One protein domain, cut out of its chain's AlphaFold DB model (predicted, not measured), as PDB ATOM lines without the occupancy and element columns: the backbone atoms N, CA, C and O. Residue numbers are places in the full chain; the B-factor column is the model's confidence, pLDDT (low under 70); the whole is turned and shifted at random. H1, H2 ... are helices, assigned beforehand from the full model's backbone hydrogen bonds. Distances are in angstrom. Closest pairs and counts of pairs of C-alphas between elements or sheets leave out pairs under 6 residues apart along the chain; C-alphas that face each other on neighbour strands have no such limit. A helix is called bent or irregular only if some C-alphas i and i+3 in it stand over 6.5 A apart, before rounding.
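Overview. This is residues 34 to 102 of the 142 residues of the protein "BHLH domain-containing protein" of Trifolium subterraneum (UniProt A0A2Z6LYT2). One long helix, H1, makes the length of an open, loose frame, and the chain folds back beside it through a loop to two short helices, H2 and H3. H2 lies across a gap from H1, and H3 bridges that gap, standing crosswise to H1, with its end near Phe 54 in the middle part of H1 and its beginning near H2. Residues 66 to 80, from the end of H1 round the loop into H2, stick out free of the rest; at the other end residues 34 to 40 lead into H1, and after H3 residues 97 to 102 turn back alongside H1. The printed part has 69 residues with three named helices, in the order H1, H2, H3, and no named strand, and its class is all helix. It is loose, with a radius of gyration of the C-alphas of 14.6 A, and spans 48 by 20 by 15 A along its three main axes.

Arrangement. After residues 34 to 40, H1 takes residues 41 to 68, the longest helix of the printed part with 28 residues. A short link of 10 residues joins it to H2, residues 79 to 85. H1 and H2 are apart, with no C-alpha of the one within 8 A of the other. A tight link of 2 residues, Val 86 and Ser 87, then leads from H2 to H3, residues 88 to 96. H2 and H3 are close but not clearly touching, with 2 pairs of C-alphas within 8 A. Their closest C-alphas are those of Leu 84 and Val 90, 6.6 A apart, and their centres are 13.6 A apart. H2 and H3 run the same way at a steep tilt of 43 degrees. H1 and H3 are also close but not clearly touching, with 2 pairs of C-alphas within 8 A. Their closest C-alphas are those of Phe 54 and Tyr 95, 6.8 A apart, and their centres are 11.7 A apart. The lines of H1 and H3 are about perpendicular, at 82 degrees. In H1, H2 and H3 every pair of O i and N i+4 is within hydrogen-bond range.

Along the chain. The printed part begins at Pro 34, with its C-alpha at (-146.647, -113.775, -156.370). H1 runs from Thr 41, C-alpha at (-158.234, -107.913, -160.178), to Leu 68, C-alpha at (-140.143, -141.611, -145.905), and measures 40.8 A from first to last C-alpha. H2 runs from Glu 79 to Leu 85 and has 7 residues over 10.1 A. H3 runs from Pro 88 to Leu 96, 9 residues over 12.2 A, and ends with C-alpha 96 at (-143.149, -119.006, -161.946). The helices are neither bent nor irregular.

Size, cuts and confidence. The outline is a rod, and the two C-alphas farthest apart, those of Asn 40 and Glu 71, are 48.0 A from each other. The C-alphas of Pro 34 and Val 102, the first and last printed residues, are 19.9 A apart. Residues 66 to 80, of which 66 to 68 belong to H1, stand free; without them the body of 54 residues spans 36 by 19 by 15 A, with a radius of gyration of 11.8 A. The printed part has no cut and no long link. The mean pLDDT of the printed part is 84.2, with 91 in H1, 80 in H2 and 90 in H3. The model's confidence is low, under 70, at residues 69 to 78, which make the link from H1 to H2.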
ATOM      1  N   PRO A  34    -147.847-114.151-155.629       91.69
ATOM      2  CA  PRO A  34    -146.647-113.775-156.370       91.69
ATOM      3  C   PRO A  34    -146.994-112.908-157.586       91.69
ATOM      4  O   PRO A  34    -147.870-113.254-158.377       91.69
ATOM      5  N   GLY A  35    -146.353-111.744-157.708       89.12
ATOM      6  CA  GLY A  35    -146.678-110.754-158.737       89.12
ATOM      7  C   GLY A  35    -148.066-110.098-158.628       89.12
ATOM      8  O   GLY A  35    -148.391-109.261-159.471       89.12
ATOM      9  N   GLY A  36    -148.873-110.408-157.605       90.06
ATOM     10  CA  GLY A  36    -150.270-109.973-157.487       90.06
ATOM     11  C   GLY A  36    -150.454-108.455-157.463       90.06
ATOM     12  O   GLY A  36    -151.413-107.938-158.030       90.06
ATOM     13  N   SER A  37    -149.493-107.713-156.908       87.94
ATOM     14  CA  SER A  37    -149.514-106.244-156.885       87.94
ATOM     15  C   SER A  37    -149.390-105.589-158.267       87.94
ATOM     16  O   SER A  37    -149.616-104.386-158.386       87.94
ATOM     17  N   LYS A  38    -148.980-106.346-159.294       90.31
ATOM     18  CA  LYS A  38    -148.812-105.878-160.681       90.31
ATOM     19  C   LYS A  38    -149.940-106.354-161.605       90.31
ATOM     20  O   LYS A  38    -149.925-106.017-162.783       90.31
ATOM     21  N   MET A  39    -150.884-107.140-161.088       92.81
ATOM     22  CA  MET A  39    -151.965-107.756-161.859       92.81
ATOM     23  C   MET A  39    -153.262-106.959-161.729       92.81
ATOM     24  O   MET A  39    -153.510-106.300-160.716       92.81
ATOM     25  N   ASN A  40    -154.130-107.055-162.738       95.25
ATOM     26  CA  ASN A  40    -155.508-106.600-162.565       95.25
ATOM     27  C   ASN A  40    -156.286-107.564-161.646       95.25
ATOM     28  O   ASN A  40    -155.858-108.683-161.373       95.25
ATOM     29  N   THR A  41    -157.456-107.142-161.161       94.31
ATOM     30  CA  THR A  41    -158.234-107.913-160.178       94.31
ATOM     31  C   THR A  41    -158.601-109.322-160.658       94.31
ATOM     32  O   THR A  41    -158.550-110.265-159.871       94.31
ATOM     33  N   ALA A  42    -158.974-109.487-161.931       95.75
ATOM     34  CA  ALA A  42    -159.383-110.787-162.465       95.75
ATOM     35  C   ALA A  42    -158.187-111.745-162.592       95.75
ATOM     36  O   ALA A  42    -158.263-112.893-162.152       95.75
ATOM     37  N   GLU A  43    -157.070-111.249-163.125       95.62
ATOM     38  CA  GLU A  43    -155.804-111.981-163.203       95.62
ATOM     39  C   GLU A  43    -155.299-112.373-161.817       95.62
ATOM     40  O   GLU A  43    -154.945-113.530-161.611       95.62
ATOM     41  N   MET A  44    -155.343-111.452-160.849       96.50
ATOM     42  CA  MET A  44    -154.925-111.706-159.470       96.50
ATOM     43  C   MET A  44    -155.745-112.834-158.833       96.50
ATOM     44  O   MET A  44    -155.174-113.691-158.161       96.50
ATOM     45  N   PHE A  45    -157.065-112.880-159.048       96.69
ATOM     46  CA  PHE A  45    -157.894-113.973-158.530       96.69
ATOM     47  C   PHE A  45    -157.557-115.321-159.176       96.69
ATOM     48  O   PHE A  45    -157.487-116.333-158.475       96.69
ATOM     49  N   ASN A  46    -157.312-115.345-160.486       95.88
ATOM     50  CA  ASN A  46    -156.902-116.570-161.171       95.88
ATOM     51  C   ASN A  46    -155.511-117.039-160.707       95.88
ATOM     52  O   ASN A  46    -155.320-118.211-160.380       95.88
ATOM     53  N   ALA A  47    -154.554-116.114-160.606       94.75
ATOM     54  CA  ALA A  47    -153.219-116.379-160.082       94.75
ATOM     55  C   ALA A  47    -153.272-116.867-158.629       94.75
ATOM     56  O   ALA A  47    -152.583-117.823-158.294       94.75
ATOM     57  N   ALA A  48    -154.141-116.299-157.788       96.06
ATOM     58  CA  ALA A  48    -154.353-116.772-156.422       96.06
ATOM     59  C   ALA A  48    -154.818-118.232-156.385       96.06
ATOM     60  O   ALA A  48    -154.287-119.030-155.615       96.06
ATOM     61  N   ALA A  49    -155.783-118.601-157.232       96.19
ATOM     62  CA  ALA A  49    -156.281-119.972-157.301       96.19
ATOM     63  C   ALA A  49    -155.182-120.960-157.729       96.19
ATOM     64  O   ALA A  49    -155.050-122.036-157.143       96.19
ATOM     65  N   ASN A  50    -154.367-120.591-158.720       95.00
ATOM     66  CA  ASN A  50    -153.245-121.417-159.168       95.00
ATOM     67  C   ASN A  50    -152.130-121.489-158.122       95.00
ATOM     68  O   ASN A  50    -151.573-122.560-157.891       95.00
ATOM     69  N   TYR A  51    -151.863-120.387-157.427       95.25
ATOM     70  CA  TYR A  51    -150.880-120.350-156.357       95.25
ATOM     71  C   TYR A  51    -151.271-121.258-155.188       95.25
ATOM     72  O   TYR A  51    -150.435-121.996-154.682       95.25
ATOM     73  N   VAL A  52    -152.554-121.315-154.814       95.50
ATOM     74  CA  VAL A  52    -153.031-122.277-153.803       95.50
ATOM     75  C   VAL A  52    -152.785-123.723-154.243       95.50
ATOM     76  O   VAL A  52    -152.312-124.519-153.433       95.50
ATOM     77  N   LYS A  53    -153.045-124.072-155.510       95.62
ATOM     78  CA  LYS A  53    -152.754-125.423-156.033       95.62
ATOM     79  C   LYS A  53    -151.262-125.745-155.967       95.62
ATOM     80  O   LYS A  53    -150.889-126.840-155.555       95.62
ATOM     81  N   PHE A  54    -150.419-124.782-156.332       94.25
ATOM     82  CA  PHE A  54    -148.969-124.903-156.213       94.25
ATOM     83  C   PHE A  54    -148.542-125.169-154.760       94.25
ATOM     84  O   PHE A  54    -147.806-126.118-154.497       94.25
ATOM     85  N   LEU A  55    -149.064-124.401-153.800       92.25
ATOM     86  CA  LEU A  55    -148.754-124.589-152.380       92.25
ATOM     87  C   LEU A  55    -149.237-125.943-151.859       92.25
ATOM     88  O   LEU A  55    -148.528-126.590-151.092       92.25
ATOM     89  N   GLN A  56    -150.411-126.404-152.292       93.94
ATOM     90  CA  GLN A  56    -150.910-127.739-151.960       93.94
ATOM     91  C   GLN A  56    -149.980-128.838-152.487       93.94
ATOM     92  O   GLN A  56    -149.683-129.776-151.750       93.94
ATOM     93  N   ALA A  57    -149.478-128.707-153.719       91.62
ATOM     94  CA  ALA A  57    -148.495-129.638-154.269       91.62
ATOM     95  C   ALA A  57    -147.189-129.625-153.454       91.62
ATOM     96  O   ALA A  57    -146.666-130.688-153.116       91.62
ATOM     97  N   GLN A  58    -146.706-128.442-153.061       89.50
ATOM     98  CA  GLN A  58    -145.499-128.305-152.244       89.50
ATOM     99  C   GLN A  58    -145.669-128.931-150.851       89.50
ATOM    100  O   GLN A  58    -144.795-129.668-150.397       89.50
ATOM    101  N   VAL A  59    -146.810-128.706-150.192       89.06
ATOM    102  CA  VAL A  59    -147.143-129.348-148.908       89.06
ATOM    103  C   VAL A  59    -147.256-130.864-149.066       89.06
ATOM    104  O   VAL A  59    -146.729-131.594-148.229       89.06
ATOM    105  N   GLY A  60    -147.884-131.351-150.138       89.62
ATOM    106  CA  GLY A  60    -147.970-132.783-150.431       89.62
ATOM    107  C   GLY A  60    -146.589-133.427-150.579       89.62
ATOM    108  O   GLY A  60    -146.323-134.458-149.967       89.62
ATOM    109  N   MET A  61    -145.674-132.782-151.306       85.75
ATOM    110  CA  MET A  61    -144.287-133.247-151.425       85.75
ATOM    111  C   MET A  61    -143.572-133.284-150.068       85.75
ATOM    112  O   MET A  61    -142.955-134.294-149.734       85.75
ATOM    113  N   LEU A  62    -143.701-132.228-149.258       84.25
ATOM    114  CA  LEU A  62    -143.115-132.175-147.913       84.25
ATOM    115  C   LEU A  62    -143.674-133.265-146.985       84.25
ATOM    116  O   LEU A  62    -142.933-133.835-146.187       84.25
ATOM    117  N   GLN A  63    -144.963-133.592-147.100       86.19
ATOM    118  CA  GLN A  63    -145.567-134.695-146.351       86.19
ATOM    119  C   GLN A  63    -144.968-136.042-146.760       86.19
ATOM    120  O   GLN A  63    -144.586-136.818-145.886       86.19
ATOM    121  N   VAL A  64    -144.829-136.305-148.065       84.38
ATOM    122  CA  VAL A  64    -144.199-137.539-148.562       84.38
ATOM    123  C   VAL A  64    -142.760-137.651-148.051       84.38
ATOM    124  O   VAL A  64    -142.373-138.706-147.547       84.38
ATOM    125  N   MET A  65    -142.000-136.551-148.084       81.88
ATOM    126  CA  MET A  65    -140.660-136.488-147.492       81.88
ATOM    127  C   MET A  65    -140.675-136.882-146.013       81.88
ATOM    128  O   MET A  65    -139.971-137.808-145.619       81.88
ATOM    129  N   GLY A  66    -141.547-136.264-145.215       79.38
ATOM    130  CA  GLY A  66    -141.673-136.578-143.790       79.38
ATOM    131  C   GLY A  66    -142.098-138.023-143.501       79.38
ATOM    132  O   GLY A  66    -141.721-138.572-142.468       79.38
ATOM    133  N   THR A  67    -142.863-138.668-144.389       78.94
ATOM    134  CA  THR A  67    -143.242-140.083-144.215       78.94
ATOM    135  C   THR A  67    -142.105-141.055-144.506       78.94
ATOM    136  O   THR A  67    -142.001-142.061-143.810       78.94
ATOM    137  N   LEU A  68    -141.262-140.755-145.497       70.50
ATOM    138  CA  LEU A  68    -140.143-141.611-145.905       70.50
ATOM    139  C   LEU A  68    -138.923-141.444-144.988       70.50
ATOM    140  O   LEU A  68    -138.161-142.385-144.811       70.50
ATOM    141  N   SER A  69    -138.768-140.282-144.351       66.06
ATOM    142  CA  SER A  69    -137.685-140.004-143.395       66.06
ATOM    143  C   SER A  69    -137.909-140.585-141.987       66.06
ATOM    144  O   SER A  69    -137.121-140.311-141.089       66.06
ATOM    145  N   LYS A  70    -138.965-141.382-141.757       56.50
ATOM    146  CA  LYS A  70    -139.347-141.889-140.422       56.50
ATOM    147  C   LYS A  70    -138.378-142.889-139.771       56.50
ATOM    148  O   LYS A  70    -138.637-143.274-138.633       56.50
ATOM    149  N   GLU A  71    -137.297-143.297-140.432       53.47
ATOM    150  CA  GLU A  71    -136.338-144.255-139.853       53.47
ATOM    151  C   GLU A  71    -135.149-143.619-139.117       53.47
ATOM    152  O   GLU A  71    -134.507-144.303-138.327       53.47
ATOM    153  N   GLU A  72    -134.894-142.317-139.254       53.25
ATOM    154  CA  GLU A  72    -133.749-141.666-138.603       53.25
ATOM    155  C   GLU A  72    -134.209-140.494-137.730       53.25
ATOM    156  O   GLU A  72    -135.015-139.645-138.118       53.25
ATOM    157  N   LYS A  73    -133.685-140.460-136.505       52.69
ATOM    158  CA  LYS A  73    -133.920-139.430-135.489       52.69
ATOM    159  C   LYS A  73    -133.122-138.171-135.861       52.69
ATOM    160  O   LYS A  73    -132.179-137.809-135.165       52.69
ATOM    161  N   GLU A  74    -133.457-137.555-136.990       53.47
ATOM    162  CA  GLU A  74    -132.745-136.393-137.532       53.47
ATOM    163  C   GLU A  74    -133.093-135.099-136.762       53.47
ATOM    164  O   GLU A  74    -134.232-134.927-136.302       53.47
ATOM    165  N   PRO A  75    -132.111-134.193-136.578       55.69
ATOM    166  CA  PRO A  75    -132.287-132.892-135.941       55.69
ATOM    167  C   PRO A  75    -133.354-132.033-136.646       55.69
ATOM    168  O   PRO A  75    -133.729-132.303-137.787       55.69
ATOM    169  N   PRO A  76    -133.871-130.985-135.969       54.84
ATOM    170  CA  PRO A  76    -134.849-130.077-136.559       54.84
ATOM    171  C   PRO A  76    -134.384-129.583-137.937       54.84
ATOM    172  O   PRO A  76    -133.179-129.376-138.121       54.84
ATOM    173  N   PRO A  77    -135.316-129.368-138.889       60.47
ATOM    174  CA  PRO A  77    -134.964-128.915-140.226       60.47
ATOM    175  C   PRO A  77    -134.087-127.676-140.099       60.47
ATOM    176  O   PRO A  77    -134.423-126.775-139.323       60.47
ATOM    177  N   SER A  78    -132.953-127.660-140.807       67.19
ATOM    178  CA  SER A  78    -131.992-126.565-140.686       67.19
ATOM    179  C   SER A  78    -132.727-125.230-140.806       67.19
ATOM    180  O   SER A  78    -133.595-125.047-141.664       67.19
ATOM    181  N   GLU A  79    -132.428-124.300-139.901       74.75
ATOM    182  CA  GLU A  79    -133.096-122.995-139.837       74.75
ATOM    183  C   GLU A  79    -133.070-122.284-141.205       74.75
ATOM    184  O   GLU A  79    -134.003-121.576-141.587       74.75
ATOM    185  N   ASP A  80    -132.026-122.560-141.985       77.81
ATOM    186  CA  ASP A  80    -131.814-122.085-143.348       77.81
ATOM    187  C   ASP A  80    -132.824-122.652-144.357       77.81
ATOM    188  O   ASP A  80    -133.303-121.914-145.221       77.81
ATOM    189  N   LEU A  81    -133.216-123.926-144.237       76.94
ATOM    190  CA  LEU A  81    -134.247-124.527-145.086       76.94
ATOM    191  C   LEU A  81    -135.608-123.873-144.837       76.94
ATOM    192  O   LEU A  81    -136.310-123.518-145.786       76.94
ATOM    193  N   HIS A  82    -135.961-123.652-143.570       80.25
ATOM    194  CA  HIS A  82    -137.182-122.925-143.226       80.25
ATOM    195  C   HIS A  82    -137.158-121.498-143.779       80.25
ATOM    196  O   HIS A  82    -138.139-121.082-144.396       80.25
ATOM    197  N   LYS A  83    -136.037-120.777-143.634       85.56
ATOM    198  CA  LYS A  83    -135.854-119.426-144.195       85.56
ATOM    199  C   LYS A  83    -136.028-119.395-145.715       85.56
ATOM    200  O   LYS A  83    -136.652-118.469-146.231       85.56
ATOM    201  N   LEU A  84    -135.523-120.399-146.431       85.25
ATOM    202  CA  LEU A  84    -135.686-120.512-147.884       85.25
ATOM    203  C   LEU A  84    -137.136-120.801-148.287       85.25
ATOM    204  O   LEU A  84    -137.631-120.183-149.227       85.25
ATOM    205  N   LEU A  85    -137.825-121.695-147.572       80.19
ATOM    206  CA  LEU A  85    -139.215-122.067-147.863       80.19
ATOM    207  C   LEU A  85    -140.205-120.919-147.627       80.19
ATOM    208  O   LEU A  85    -141.185-120.809-148.360       80.19
ATOM    209  N   VAL A  86    -139.955-120.067-146.627       83.69
ATOM    210  CA  VAL A  86    -140.805-118.896-146.330       83.69
ATOM    211  C   VAL A  86    -140.367-117.628-147.064       83.69
ATOM    212  O   VAL A  86    -141.022-116.594-146.938       83.69
ATOM    213  N   SER A  87    -139.259-117.674-147.811       89.56
ATOM    214  CA  SER A  87    -138.748-116.521-148.551       89.56
ATOM    215  C   SER A  87    -139.688-116.170-149.709       89.56
ATOM    216  O   SER A  87    -139.819-116.970-150.642       89.56
ATOM    217  N   PRO A  88    -140.275-114.955-149.734       86.81
ATOM    218  CA  PRO A  88    -141.180-114.549-150.811       86.81
ATOM    219  C   PRO A  88    -140.518-114.603-152.189       86.81
ATOM    220  O   PRO A  88    -141.146-114.995-153.168       86.81
ATOM    221  N   PHE A  89    -139.227-114.264-152.260       89.31
ATOM    222  CA  PHE A  89    -138.462-114.295-153.505       89.31
ATOM    223  C   PHE A  89    -138.327-115.719-154.057       89.31
ATOM    224  O   PHE A  89    -138.521-115.947-155.250       89.31
ATOM    225  N   VAL A  90    -138.012-116.686-153.192       89.81
ATOM    226  CA  VAL A  90    -137.875-118.093-153.593       89.81
ATOM    227  C   VAL A  90    -139.232-118.643-154.018       89.81
ATOM    228  O   VAL A  90    -139.335-119.276-155.065       89.81
ATOM    229  N   GLN A  91    -140.277-118.355-153.246       89.44
ATOM    230  CA  GLN A  91    -141.630-118.824-153.523       89.44
ATOM    231  C   GLN A  91    -142.177-118.267-154.846       89.44
ATOM    232  O   GLN A  91    -142.774-119.010-155.623       89.44
ATOM    233  N   GLU A  92    -141.899-116.996-155.154       89.25
ATOM    234  CA  GLU A  92    -142.241-116.383-156.441       89.25
ATOM    235  C   GLU A  92    -141.501-117.056-157.604       89.25
ATOM    236  O   GLU A  92    -142.123-117.388-158.612       89.25
ATOM    237  N   LYS A  93    -140.198-117.329-157.465       90.06
ATOM    238  CA  LYS A  93    -139.423-118.030-158.504       90.06
ATOM    239  C   LYS A  93    -139.902-119.458-158.737       90.06
ATOM    240  O   LYS A  93    -140.087-119.855-159.883       90.06
ATOM    241  N   LEU A  94    -140.137-120.206-157.666       90.81
ATOM    242  CA  LEU A  94    -140.628-121.579-157.742       90.81
ATOM    243  C   LEU A  94    -142.017-121.656-158.377       90.81
ATOM    244  O   LEU A  94    -142.249-122.525-159.215       90.81
ATOM    245  N   TYR A  95    -142.913-120.731-158.024       91.50
ATOM    246  CA  TYR A  95    -144.238-120.648-158.632       91.50
ATOM    247  C   TYR A  95    -144.157-120.338-160.132       91.50
ATOM    248  O   TYR A  95    -144.807-121.015-160.923       91.50
ATOM    249  N   LEU A  96    -143.329-119.365-160.534       90.25
ATOM    250  CA  LEU A  96    -143.149-119.006-161.946       90.25
ATOM    251  C   LEU A  96    -142.560-120.147-162.786       90.25
ATOM    252  O   LEU A  96    -142.871-120.256-163.968       90.25
ATOM    253  N   GLU A  97    -141.705-120.975-162.190       89.12
ATOM    254  CA  GLU A  97    -141.114-122.139-162.856       89.12
ATOM    255  C   GLU A  97    -141.935-123.429-162.688       89.12
ATOM    256  O   GLU A  97    -141.520-124.466-163.200       89.12
ATOM    257  N   GLU A  98    -143.062-123.383-161.968       88.19
ATOM    258  CA  GLU A  98    -143.892-124.542-161.601       88.19
ATOM    259  C   GLU A  98    -143.099-125.681-160.924       88.19
ATOM    260  O   GLU A  98    -143.375-126.870-161.105       88.19
ATOM    261  N   LYS A  99    -142.090-125.332-160.114       88.19
ATOM    262  CA  LYS A  99    -141.184-126.291-159.462       88.19
ATOM    263  C   LYS A  99    -141.400-126.353-157.960       88.19
ATOM    264  O   LYS A  99    -141.509-125.335-157.289       88.19
ATOM    265  N   CYS A 100    -141.374-127.560-157.403       87.69
ATOM    266  CA  CYS A 100    -141.356-127.757-155.955       87.69
ATOM    267  C   CYS A 100    -139.921-127.751-155.416       87.69
ATOM    268  O   CYS A 100    -138.992-128.233-156.063       87.69
ATOM    269  N   PHE A 101    -139.755-127.246-154.196       85.44
ATOM    270  CA  PHE A 101    -138.494-127.345-153.471       85.44
ATOM    271  C   PHE A 101    -138.312-128.770-152.930       85.44
ATOM    272  O   PHE A 101    -139.120-129.220-152.120       85.44
ATOM    273  N   VAL A 102    -137.264-129.470-153.369       83.75
ATOM    274  CA  VAL A 102    -136.988-130.861-152.980       83.75
ATOM    275  C   VAL A 102    -135.475-131.062-152.803       83.75
ATOM    276  O   VAL A 102    -134.721-130.763-153.733       83.75
TER     277      VAL A 102